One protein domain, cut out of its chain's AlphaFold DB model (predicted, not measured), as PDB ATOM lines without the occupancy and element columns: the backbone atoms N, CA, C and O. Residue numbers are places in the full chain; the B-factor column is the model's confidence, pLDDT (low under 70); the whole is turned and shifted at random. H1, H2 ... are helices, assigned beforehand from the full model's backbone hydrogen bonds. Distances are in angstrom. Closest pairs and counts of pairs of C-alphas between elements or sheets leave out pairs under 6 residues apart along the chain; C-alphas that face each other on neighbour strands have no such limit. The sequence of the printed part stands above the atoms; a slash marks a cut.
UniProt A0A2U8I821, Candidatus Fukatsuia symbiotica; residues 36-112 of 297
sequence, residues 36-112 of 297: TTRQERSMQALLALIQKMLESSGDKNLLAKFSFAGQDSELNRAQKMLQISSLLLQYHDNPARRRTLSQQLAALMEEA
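What this domain is: This is residues 36 to 112 of the 297 residues of a protein of Candidatus Fukatsuia symbiotica (UniProt A0A2U8I821). A long helix, H1, lies across one side of a helical hairpin made of H3 and H4; the short helix H2 is near H1 and H3, in a loose stretch of which residues 55 to 61 and 69 to 75 stick out. The printed part has 77 residues with four named helices, in the order H1, H2, H3, H4, and no named strand: the class is all helix. The whole is compact, with a radius of gyration of the C-alphas of 12.8 A, and spans 32 by 31 by 24 A.

How they stand to each other: Start at H1, residues 38 to 56, which with its residues 46 to 51 touches H3, residues 77 to 90; their closest C-alphas, of Leu 47 and Ser 85, are 6.0 A apart. Their lines are only just about perpendicular, at 73 degrees. With residues 39 to 43, H1 only just touches residues 105 to 106 of H4, residues 95 to 108, with 3 pairs of C-alphas within 8 A; the closest are those of Gln 39 and Ala 106, 6.8 A apart, and the lines are about perpendicular at 74 degrees. H3 and H4 touch as a hairpin, at a shallow tilt of 19 degrees, opposite ways; their closest C-alphas, of Leu 88 and Arg 98, are 5.9 A apart. H2, residues 62 to 65, is close to but not clearly touching H3, the closest C-alphas being those of Leu 63 and Ser 86, 6.8 A apart. H2 and H4 are apart. In H1, H3 and H4 every O i to N i+4 pair is within hydrogen-bond range; H2 is too short for such a pair.

Where its parts are: Find C-alpha 38 at (197.950, 181.109, 118.271); from there H1 runs 26.8 A to C-alpha 56. H2 measures 4.9 A. H3 begins at C-alpha 77, (188.920, 172.770, 133.000), and H3 and H4 each measure 20.0 A; H4 ends at C-alpha 108, (192.652, 177.858, 130.763).

The domain as a whole: The C-alphas farthest apart, of Thr 36 and Gly 70, are 36.0 A apart. The printed part has no cut. H2 to H3 is a long link; H1 to H2 and H3 to H4 are tight. The pLDDT is under 70 at residue 36 and residues 57 to 75.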
ATOM      1  N   THR A  36     197.623 187.753 114.404       66.88
ATOM      2  CA  THR A  36     196.937 187.136 115.554       66.88
ATOM      3  C   THR A  36     197.771 186.012 116.155       66.88
ATOM      4  O   THR A  36     198.276 185.149 115.425       66.88
ATOM      5  N   THR A  37     197.869 185.987 117.482       83.69
ATOM      6  CA  THR A  37     198.555 184.933 118.244       83.69
ATOM      7  C   THR A  37     197.848 183.579 118.077       83.69
ATOM      8  O   THR A  37     196.651 183.523 117.789       83.69
ATOM      9  N   ARG A  38     198.564 182.457 118.279       83.31
ATOM     10  CA  ARG A  38     197.950 181.109 118.271       83.31
ATOM     11  C   ARG A  38     196.771 181.041 119.244       83.31
ATOM     12  O   ARG A  38     195.720 180.534 118.880       83.31
ATOM     13  N   GLN A  39     196.935 181.602 120.440       86.50
ATOM     14  CA  GLN A  39     195.914 181.606 121.487       86.50
ATOM     15  C   GLN A  39     194.625 182.311 121.041       86.50
ATOM     16  O   GLN A  39     193.536 181.780 121.243       86.50
ATOM     17  N   GLU A  40     194.731 183.458 120.363       88.00
ATOM     18  CA  GLU A  40     193.566 184.154 119.801       88.00
ATOM     19  C   GLU A  40     192.873 183.328 118.714       88.00
ATOM     20  O   GLU A  40     191.643 183.244 118.707       88.00
ATOM     21  N   ARG A  41     193.637 182.670 117.830       88.50
ATOM     22  CA  ARG A  41     193.073 181.792 116.790       88.50
ATOM     23  C   ARG A  41     192.371 180.585 117.398       88.50
ATOM     24  O   ARG A  41     191.263 180.261 116.988       88.50
ATOM     25  N   SER A  42     192.972 179.955 118.405       89.81
ATOM     26  CA  SER A  42     192.349 178.855 119.140       89.81
ATOM     27  C   SER A  42     191.065 179.303 119.836       89.81
ATOM     28  O   SER A  42     190.063 178.594 119.777       89.81
ATOM     29  N   MET A  43     191.045 180.489 120.450       92.12
ATOM     30  CA  MET A  43     189.834 181.024 121.074       92.12
ATOM     31  C   MET A  43     188.730 181.267 120.034       92.12
ATOM     32  O   MET A  43     187.584 180.881 120.255       92.12
ATOM     33  N   GLN A  44     189.063 181.866 118.888       90.88
ATOM     34  CA  GLN A  44     188.112 182.084 117.792       90.88
ATOM     35  C   GLN A  44     187.569 180.763 117.233       90.88
ATOM     36  O   GLN A  44     186.357 180.630 117.064       90.88
ATOM     37  N   ALA A  45     188.437 179.773 117.010       90.31
ATOM     38  CA  ALA A  45     188.046 178.447 116.536       90.31
ATOM     39  C   ALA A  45     187.117 177.730 117.531       90.31
ATOM     40  O   ALA A  45     186.122 177.133 117.125       90.31
ATOM     41  N   LEU A  46     187.391 177.835 118.837       91.50
ATOM     42  CA  LEU A  46     186.539 177.268 119.883       91.50
ATOM     43  C   LEU A  46     185.150 177.922 119.915       91.50
ATOM     44  O   LEU A  46     184.139 177.226 119.990       91.50
ATOM     45  N   LEU A  47     185.087 179.253 119.833       90.31
ATOM     46  CA  LEU A  47     183.815 179.977 119.793       90.31
ATOM     47  C   LEU A  47     182.997 179.601 118.551       90.31
ATOM     48  O   LEU A  47     181.799 179.357 118.672       90.31
ATOM     49  N   ALA A  48     183.644 179.486 117.388       89.31
ATOM     50  CA  ALA A  48     182.997 179.056 116.151       89.31
ATOM     51  C   ALA A  48     182.467 177.613 116.240       89.31
ATOM     52  O   ALA A  48     181.351 177.340 115.797       89.31
ATOM     53  N   LEU A  49     183.231 176.696 116.848       87.19
ATOM     54  CA  LEU A  49     182.794 175.321 117.108       87.19
ATOM     55  C   LEU A  49     181.524 175.303 117.972       87.19
ATOM     56  O   LEU A  49     180.544 174.648 117.623       87.19
ATOM     57  N   ILE A  50     181.528 176.035 119.089       84.25
ATOM     58  CA  ILE A  50     180.393 176.074 120.021       84.25
ATOM     59  C   ILE A  50     179.170 176.713 119.374       84.25
ATOM     60  O   ILE A  50     178.071 176.187 119.519       84.25
ATOM     61  N   GLN A  51     179.354 177.796 118.622       84.62
ATOM     62  CA  GLN A  51     178.268 178.425 117.885       84.62
ATOM     63  C   GLN A  51     177.598 177.436 116.917       84.62
ATOM     64  O   GLN A  51     176.380 177.290 116.951       84.62
ATOM     65  N   LYS A  52     178.377 176.680 116.133       82.19
ATOM     66  CA  LYS A  52     177.826 175.662 115.222       82.19
ATOM     67  C   LYS A  52     177.108 174.530 115.957       82.19
ATOM     68  O   LYS A  52     176.059 174.092 115.503       82.19
ATOM     69  N   MET A  53     177.633 174.071 117.097       80.25
ATOM     70  CA  MET A  53     176.954 173.056 117.922       80.25
ATOM     71  C   MET A  53     175.592 173.543 118.441       80.25
ATOM     72  O   MET A  53     174.649 172.753 118.536       80.25
ATOM     73  N   LEU A  54     175.485 174.834 118.770       73.81
ATOM     74  CA  LEU A  54     174.228 175.461 119.185       73.81
ATOM     75  C   LEU A  54     173.235 175.578 118.026       73.81
ATOM     76  O   LEU A  54     172.048 175.324 118.217       73.81
ATOM     77  N   GLU A  55     173.718 175.930 116.835       77.69
ATOM     78  CA  GLU A  55     172.905 176.037 115.619       77.69
ATOM     79  C   GLU A  55     172.380 174.666 115.157       77.69
ATOM     80  O   GLU A  55     171.205 174.546 114.816       77.69
ATOM     81  N   SER A  56     173.210 173.617 115.202       70.25
ATOM     82  CA  SER A  56     172.855 172.280 114.706       70.25
ATOM     83  C   SER A  56     171.893 171.510 115.608       70.25
ATOM     84  O   SER A  56     171.115 170.690 115.126       70.25
ATOM     85  N   SER A  57     171.917 171.759 116.918       60.97
ATOM     86  CA  SER A  57     171.114 170.973 117.860       60.97
ATOM     87  C   SER A  57     169.672 171.462 117.999       60.97
ATOM     88  O   SER A  57     168.887 170.803 118.674       60.97
ATOM     89  N   GLY A  58     169.317 172.633 117.444       53.19
ATOM     90  CA  GLY A  58     167.998 173.273 117.613       53.19
ATOM     91  C   GLY A  58     167.624 173.616 119.069       53.19
ATOM     92  O   GLY A  58     166.601 174.249 119.327       53.19
ATOM     93  N   ASP A  59     168.461 173.218 120.027       50.94
ATOM     94  CA  ASP A  59     168.201 173.192 121.454       50.94
ATOM     95  C   ASP A  59     168.960 174.341 122.125       50.94
ATOM     96  O   ASP A  59     170.142 174.241 122.471       50.94
ATOM     97  N   LYS A  60     168.252 175.458 122.334       51.97
ATOM     98  CA  LYS A  60     168.758 176.644 123.052       51.97
ATOM     99  C   LYS A  60     169.217 176.317 124.487       51.97
ATOM    100  O   LYS A  60     169.907 177.131 125.098       51.97
ATOM    101  N   ASN A  61     168.886 175.127 125.005       50.44
ATOM    102  CA  ASN A  61     169.277 174.628 126.323       50.44
ATOM    103  C   ASN A  61     170.535 173.745 126.331       50.44
ATOM    104  O   ASN A  61     170.888 173.230 127.389       50.44
ATOM    105  N   LEU A  62     171.282 173.596 125.230       53.47
ATOM    106  CA  LEU A  62     172.628 172.998 125.298       53.47
ATOM    107  C   LEU A  62     173.513 173.698 126.340       53.47
ATOM    108  O   LEU A  62     174.241 173.049 127.082       53.47
ATOM    109  N   LEU A  63     173.373 175.019 126.464       51.12
ATOM    110  CA  LEU A  63     174.060 175.821 127.478       51.12
ATOM    111  C   LEU A  63     173.619 175.476 128.907       51.12
ATOM    112  O   LEU A  63     174.425 175.567 129.827       51.12
ATOM    113  N   ALA A  64     172.375 175.020 129.083       52.47
ATOM    114  CA  ALA A  64     171.866 174.484 130.341       52.47
ATOM    115  C   ALA A  64     172.341 173.041 130.591       52.47
ATOM    116  O   ALA A  64     172.613 172.693 131.732       52.47
ATOM    117  N   LYS A  65     172.550 172.226 129.543       53.72
ATOM    118  CA  LYS A  65     173.219 170.912 129.657       53.72
ATOM    119  C   LYS A  65     174.690 171.051 130.056       53.72
ATOM    120  O   LYS A  65     175.201 170.189 130.759       53.72
ATOM    121  N   PHE A  66     175.345 172.143 129.650       52.75
ATOM    122  CA  PHE A  66     176.671 172.531 130.142       52.75
ATOM    123  C   PHE A  66     176.632 173.315 131.466       52.75
ATOM    124  O   PHE A  66     177.682 173.574 132.055       52.75
ATOM    125  N   SER A  67     175.444 173.676 131.966       49.06
ATOM    126  CA  SER A  67     175.256 174.188 133.323       49.06
ATOM    127  C   SER A  67     175.248 172.994 134.273       49.06
ATOM    128  O   SER A  67     174.217 172.527 134.751       49.06
ATOM    129  N   PHE A  68     176.434 172.425 134.473       52.25
ATOM    130  CA  PHE A  68     176.636 171.299 135.370       52.25
ATOM    131  C   PHE A  68     176.496 171.798 136.811       52.25
ATOM    132  O   PHE A  68     177.440 172.314 137.410       52.25
ATOM    133  N   ALA A  69     175.282 171.694 137.351       41.19
ATOM    134  CA  ALA A  69     175.014 171.863 138.769       41.19
ATOM    135  C   ALA A  69     175.735 170.744 139.538       41.19
ATOM    136  O   ALA A  69     175.265 169.611 139.606       41.19
ATOM    137  N   GLY A  70     176.912 171.060 140.066       44.22
ATOM    138  CA  GLY A  70     177.727 170.151 140.859       44.22
ATOM    139  C   GLY A  70     178.978 170.869 141.336       44.22
ATOM    140  O   GLY A  70     179.956 170.981 140.602       44.22
ATOM    141  N   GLN A  71     178.895 171.419 142.545       47.12
ATOM    142  CA  GLN A  71     180.037 171.951 143.270       47.12
ATOM    143  C   GLN A  71     181.030 170.823 143.584       47.12
ATOM    144  O   GLN A  71     180.633 169.715 143.929       47.12
ATOM    145  N   ASP A  72     182.302 171.195 143.482       41.00
ATOM    146  CA  ASP A  72     183.478 170.632 144.139       41.00
ATOM    147  C   ASP A  72     184.461 169.775 143.327       41.00
ATOM    148  O   ASP A  72     184.179 168.700 142.808       41.00
ATOM    149  N   SER A  73     185.690 170.304 143.369       47.28
ATOM    150  CA  SER A  73     186.989 169.654 143.224       47.28
ATOM    151  C   SER A  73     187.463 169.269 141.811       47.28
ATOM    152  O   SER A  73     187.003 168.324 141.180       47.28
ATOM    153  N   GLU A  74     188.459 170.033 141.341       45.12
ATOM    154  CA  GLU A  74     189.559 169.646 140.429       45.12
ATOM    155  C   GLU A  74     189.264 169.165 138.988       45.12
ATOM    156  O   GLU A  74     190.149 169.251 138.139       45.12
ATOM    157  N   LEU A  75     188.042 168.764 138.628       54.81
ATOM    158  CA  LEU A  75     187.739 168.101 137.340       54.81
ATOM    159  C   LEU A  75     187.220 169.003 136.200       54.81
ATOM    160  O   LEU A  75     186.662 168.526 135.214       54.81
ATOM    161  N   ASN A  76     187.402 170.318 136.289       70.12
ATOM    162  CA  ASN A  76     186.483 171.254 135.633       70.12
ATOM    163  C   ASN A  76     187.154 172.208 134.617       70.12
ATOM    164  O   ASN A  76     186.689 173.323 134.429       70.12
ATOM    165  N   ARG A  77     188.277 171.852 133.971       85.88
ATOM    166  CA  ARG A  77     188.920 172.770 133.000       85.88
ATOM    167  C   ARG A  77     188.146 172.855 131.683       85.88
ATOM    168  O   ARG A  77     187.656 173.928 131.346       85.88
ATOM    169  N   ALA A  78     187.955 171.736 130.983       87.19
ATOM    170  CA  ALA A  78     187.162 171.693 129.747       87.19
ATOM    171  C   ALA A  78     185.714 172.184 129.933       87.19
ATOM    172  O   ALA A  78     185.184 172.908 129.094       87.19
ATOM    173  N   GLN A  79     185.090 171.832 131.059       84.50
ATOM    174  CA  GLN A  79     183.751 172.297 131.423       84.50
ATOM    175  C   GLN A  79     183.717 173.825 131.628       84.50
ATOM    176  O   GLN A  79     182.892 174.496 131.005       84.50
ATOM    177  N   LYS A  80     184.656 174.403 132.397       87.06
ATOM    178  CA  LYS A  80     184.808 175.868 132.516       87.06
ATOM    179  C   LYS A  80     185.057 176.536 131.167       87.06
ATOM    180  O   LYS A  80     184.493 177.597 130.919       87.06
ATOM    181  N   MET A  81     185.863 175.933 130.291       89.88
ATOM    182  CA  MET A  81     186.094 176.466 128.945       89.88
ATOM    183  C   MET A  81     184.789 176.551 128.153       89.88
ATOM    184  O   MET A  81     184.466 177.619 127.646       89.88
ATOM    185  N   LEU A  82     184.000 175.471 128.113       87.31
ATOM    186  CA  LEU A  82     182.691 175.466 127.449       87.31
ATOM    187  C   LEU A  82     181.743 176.519 128.037       87.31
ATOM    188  O   LEU A  82     181.091 177.249 127.290       87.31
ATOM    189  N   GLN A  83     181.701 176.643 129.367       84.75
ATOM    190  CA  GLN A  83     180.871 177.632 130.051       84.75
ATOM    191  C   GLN A  83     181.290 179.070 129.710       84.75
ATOM    192  O   GLN A  83     180.450 179.885 129.330       84.75
ATOM    193  N   ILE A  84     182.581 179.395 129.807       88.88
ATOM    194  CA  ILE A  84     183.100 180.734 129.499       88.88
ATOM    195  C   ILE A  84     182.882 181.066 128.023       88.88
ATOM    196  O   ILE A  84     182.425 182.163 127.703       88.88
ATOM    197  N   SER A  85     183.149 180.124 127.118       89.44
ATOM    198  CA  SER A  85     182.916 180.305 125.687       89.44
ATOM    199  C   SER A  85     181.438 180.530 125.359       89.44
ATOM    200  O   SER A  85     181.118 181.407 124.562       89.44
ATOM    201  N   SER A  86     180.525 179.820 126.024       84.38
ATOM    202  CA  SER A  86     179.086 180.089 125.946       84.38
ATOM    203  C   SER A  86     178.737 181.513 126.389       84.38
ATOM    204  O   SER A  86     178.039 182.238 125.680       84.38
ATOM    205  N   LEU A  87     179.236 181.943 127.553       85.62
ATOM    206  CA  LEU A  87     178.988 183.292 128.070       85.62
ATOM    207  C   LEU A  87     179.553 184.370 127.132       85.62
ATOM    208  O   LEU A  87     178.925 185.409 126.948       85.62
ATOM    209  N   LEU A  88     180.701 184.123 126.496       88.44
ATOM    210  CA  LEU A  88     181.283 185.015 125.488       88.44
ATOM    211  C   LEU A  88     180.389 185.185 124.252       88.44
ATOM    212  O   LEU A  88     180.345 186.284 123.694       88.44
ATOM    213  N   LEU A  89     179.679 184.131 123.835       85.38
ATOM    214  CA  LEU A  89     178.706 184.201 122.742       85.38
ATOM    215  C   LEU A  89     177.443 184.975 123.153       85.38
ATOM    216  O   LEU A  89     176.891 185.713 122.342       85.38
ATOM    217  N   GLN A  90     177.013 184.863 124.413       82.25
ATOM    218  CA  GLN A  90     175.843 185.584 124.933       82.25
ATOM    219  C   GLN A  90     176.116 187.082 125.151       82.25
ATOM    220  O   GLN A  90     175.330 187.929 124.722       82.25
ATOM    221  N   TYR A  91     177.236 187.435 125.791       82.62
ATOM    222  CA  TYR A  91     177.587 188.814 126.156       82.62
ATOM    223  C   TYR A  91     178.200 189.613 124.996       82.62
ATOM    224  O   TYR A  91     179.252 190.229 125.153       82.62
ATOM    225  N   HIS A  92     177.564 189.629 123.825       76.19
ATOM    226  CA  HIS A  92     178.064 190.381 122.670       76.19
ATOM    227  C   HIS A  92     178.149 191.900 122.910       76.19
ATOM    228  O   HIS A  92     179.145 192.502 122.514       76.19
ATOM    229  N   ASP A  93     177.216 192.470 123.676       81.44
ATOM    230  CA  ASP A  93     177.116 193.921 123.900       81.44
ATOM    231  C   ASP A  93     177.921 194.463 125.094       81.44
ATOM    232  O   ASP A  93     177.923 195.667 125.348       81.44
ATOM    233  N   ASN A  94     178.614 193.611 125.863       88.25
ATOM    234  CA  ASN A  94     179.356 194.047 127.053       88.25
ATOM    235  C   ASN A  94     180.877 193.869 126.880       88.25
ATOM    236  O   ASN A  94     181.416 192.810 127.224       88.25
ATOM    237  N   PRO A  95     181.605 194.898 126.400       88.06
ATOM    238  CA  PRO A  95     183.029 194.774 126.083       88.06
ATOM    239  C   PRO A  95     183.896 194.508 127.320       88.06
ATOM    240  O   PRO A  95     184.868 193.756 127.236       88.06
ATOM    241  N   ALA A  96     183.534 195.066 128.482       89.25
ATOM    242  CA  ALA A  96     184.260 194.846 129.730       89.25
ATOM    243  C   ALA A  96     184.157 193.381 130.184       89.25
ATOM    244  O   ALA A  96     185.178 192.739 130.432       89.25
ATOM    245  N   ARG A  97     182.940 192.814 130.199       87.81
ATOM    246  CA  ARG A  97     182.725 191.394 130.528       87.81
ATOM    247  C   ARG A  97     183.385 190.466 129.516       87.81
ATOM    248  O   ARG A  97     184.011 189.492 129.927       87.81
ATOM    249  N   ARG A  98     183.302 190.772 128.215       90.56
ATOM    250  CA  ARG A  98     183.995 189.992 127.177       90.56
ATOM    251  C   ARG A  98     185.497 189.959 127.407       90.56
ATOM    252  O   ARG A  98     186.082 188.888 127.331       90.56
ATOM    253  N   ARG A  99     186.115 191.096 127.740       90.31
ATOM    254  CA  ARG A  99     187.556 191.157 128.016       90.31
ATOM    255  C   ARG A  99     187.944 190.264 129.194       90.31
ATOM    256  O   ARG A  99     188.882 189.482 129.063       90.31
ATOM    257  N   THR A 100     187.209 190.332 130.304       92.06
ATOM    258  CA  THR A 100     187.461 189.482 131.479       92.06
ATOM    259  C   THR A 100     187.288 187.995 131.162       92.06
ATOM    260  O   THR A 100     188.153 187.192 131.497       92.06
ATOM    261  N   LEU A 101     186.209 187.618 130.471       90.56
ATOM    262  CA  LEU A 101     185.949 186.226 130.091       90.56
ATOM    263  C   LEU A 101     186.987 185.696 129.092       90.56
ATOM    264  O   LEU A 101     187.450 184.568 129.231       90.56
ATOM    265  N   SER A 102     187.415 186.511 128.126       92.56
ATOM    266  CA  SER A 102     188.499 186.160 127.206       92.56
ATOM    267  C   SER A 102     189.822 185.931 127.927       92.56
ATOM    268  O   SER A 102     190.523 184.983 127.595       92.56
ATOM    269  N   GLN A 103     190.152 186.737 128.941       92.69
ATOM    270  CA  GLN A 103     191.350 186.522 129.760       92.69
ATOM    271  C   GLN A 103     191.273 185.223 130.573       92.69
ATOM    272  O   GLN A 103     192.250 184.483 130.633       92.69
ATOM    273  N   GLN A 104     190.113 184.910 131.156       91.56
ATOM    274  CA  GLN A 104     189.916 183.645 131.872       91.56
ATOM    275  C   GLN A 104     190.038 182.441 130.934       91.56
ATOM    276  O   GLN A 104     190.703 181.466 131.270       91.56
ATOM    277  N   LEU A 105     189.434 182.518 129.745       92.12
ATOM    278  CA  LEU A 105     189.544 181.466 128.739       92.12
ATOM    279  C   LEU A 105     190.992 181.289 128.273       92.12
ATOM    280  O   LEU A 105     191.474 180.163 128.199       92.12
ATOM    281  N   ALA A 106     191.696 182.394 128.026       92.19
ATOM    282  CA  ALA A 106     193.104 182.393 127.653       92.19
ATOM    283  C   ALA A 106     193.967 181.658 128.696       92.19
ATOM    284  O   ALA A 106     194.744 180.786 128.314       92.19
ATOM    285  N   ALA A 107     193.769 181.931 129.990       91.75
ATOM    286  CA  ALA A 107     194.485 181.250 131.070       91.75
ATOM    287  C   ALA A 107     194.214 179.732 131.104       91.75
ATOM    288  O   ALA A 107     195.125 178.940 131.324       91.75
ATOM    289  N   LEU A 108     192.978 179.293 130.827       91.12
ATOM    290  CA  LEU A 108     192.652 177.858 130.763       91.12
ATOM    291  C   LEU A 108     193.331 177.144 129.580       91.12
ATOM    292  O   LEU A 108     193.619 175.950 129.669       91.12
ATOM    293  N   MET A 109     193.589 177.871 128.490       91.19
ATOM    294  CA  MET A 109     194.222 177.365 127.266       91.19
ATOM    295  C   MET A 109     195.757 177.363 127.319       91.19
ATOM    296  O   MET A 109     196.393 176.891 126.377       91.19
ATOM    297  N   GLU A 110     196.361 177.909 128.377       88.06
ATOM    298  CA  GLU A 110     197.817 178.000 128.518       88.06
ATOM    299  C   GLU A 110     198.456 176.633 128.809       88.06
ATOM    300  O   GLU A 110     199.511 176.302 128.267       88.06
ATOM    301  N   GLU A 111     197.792 175.793 129.607       84.81
ATOM    302  CA  GLU A 111     198.271 174.443 129.902       84.81
ATOM    303  C   GLU A 111     198.022 173.492 128.711       84.81
ATOM    304  O   GLU A 111     196.901 173.359 128.206       84.81
ATOM    305  N   ALA A 112     199.065 172.764 128.305       83.38
ATOM    306  CA  ALA A 112     199.037 171.848 127.167       83.38
ATOM    307  C   ALA A 112     197.977 170.730 127.285       83.38
ATOM    308  O   ALA A 112     197.629 170.242 128.368       83.38
TER     309      ALA A 112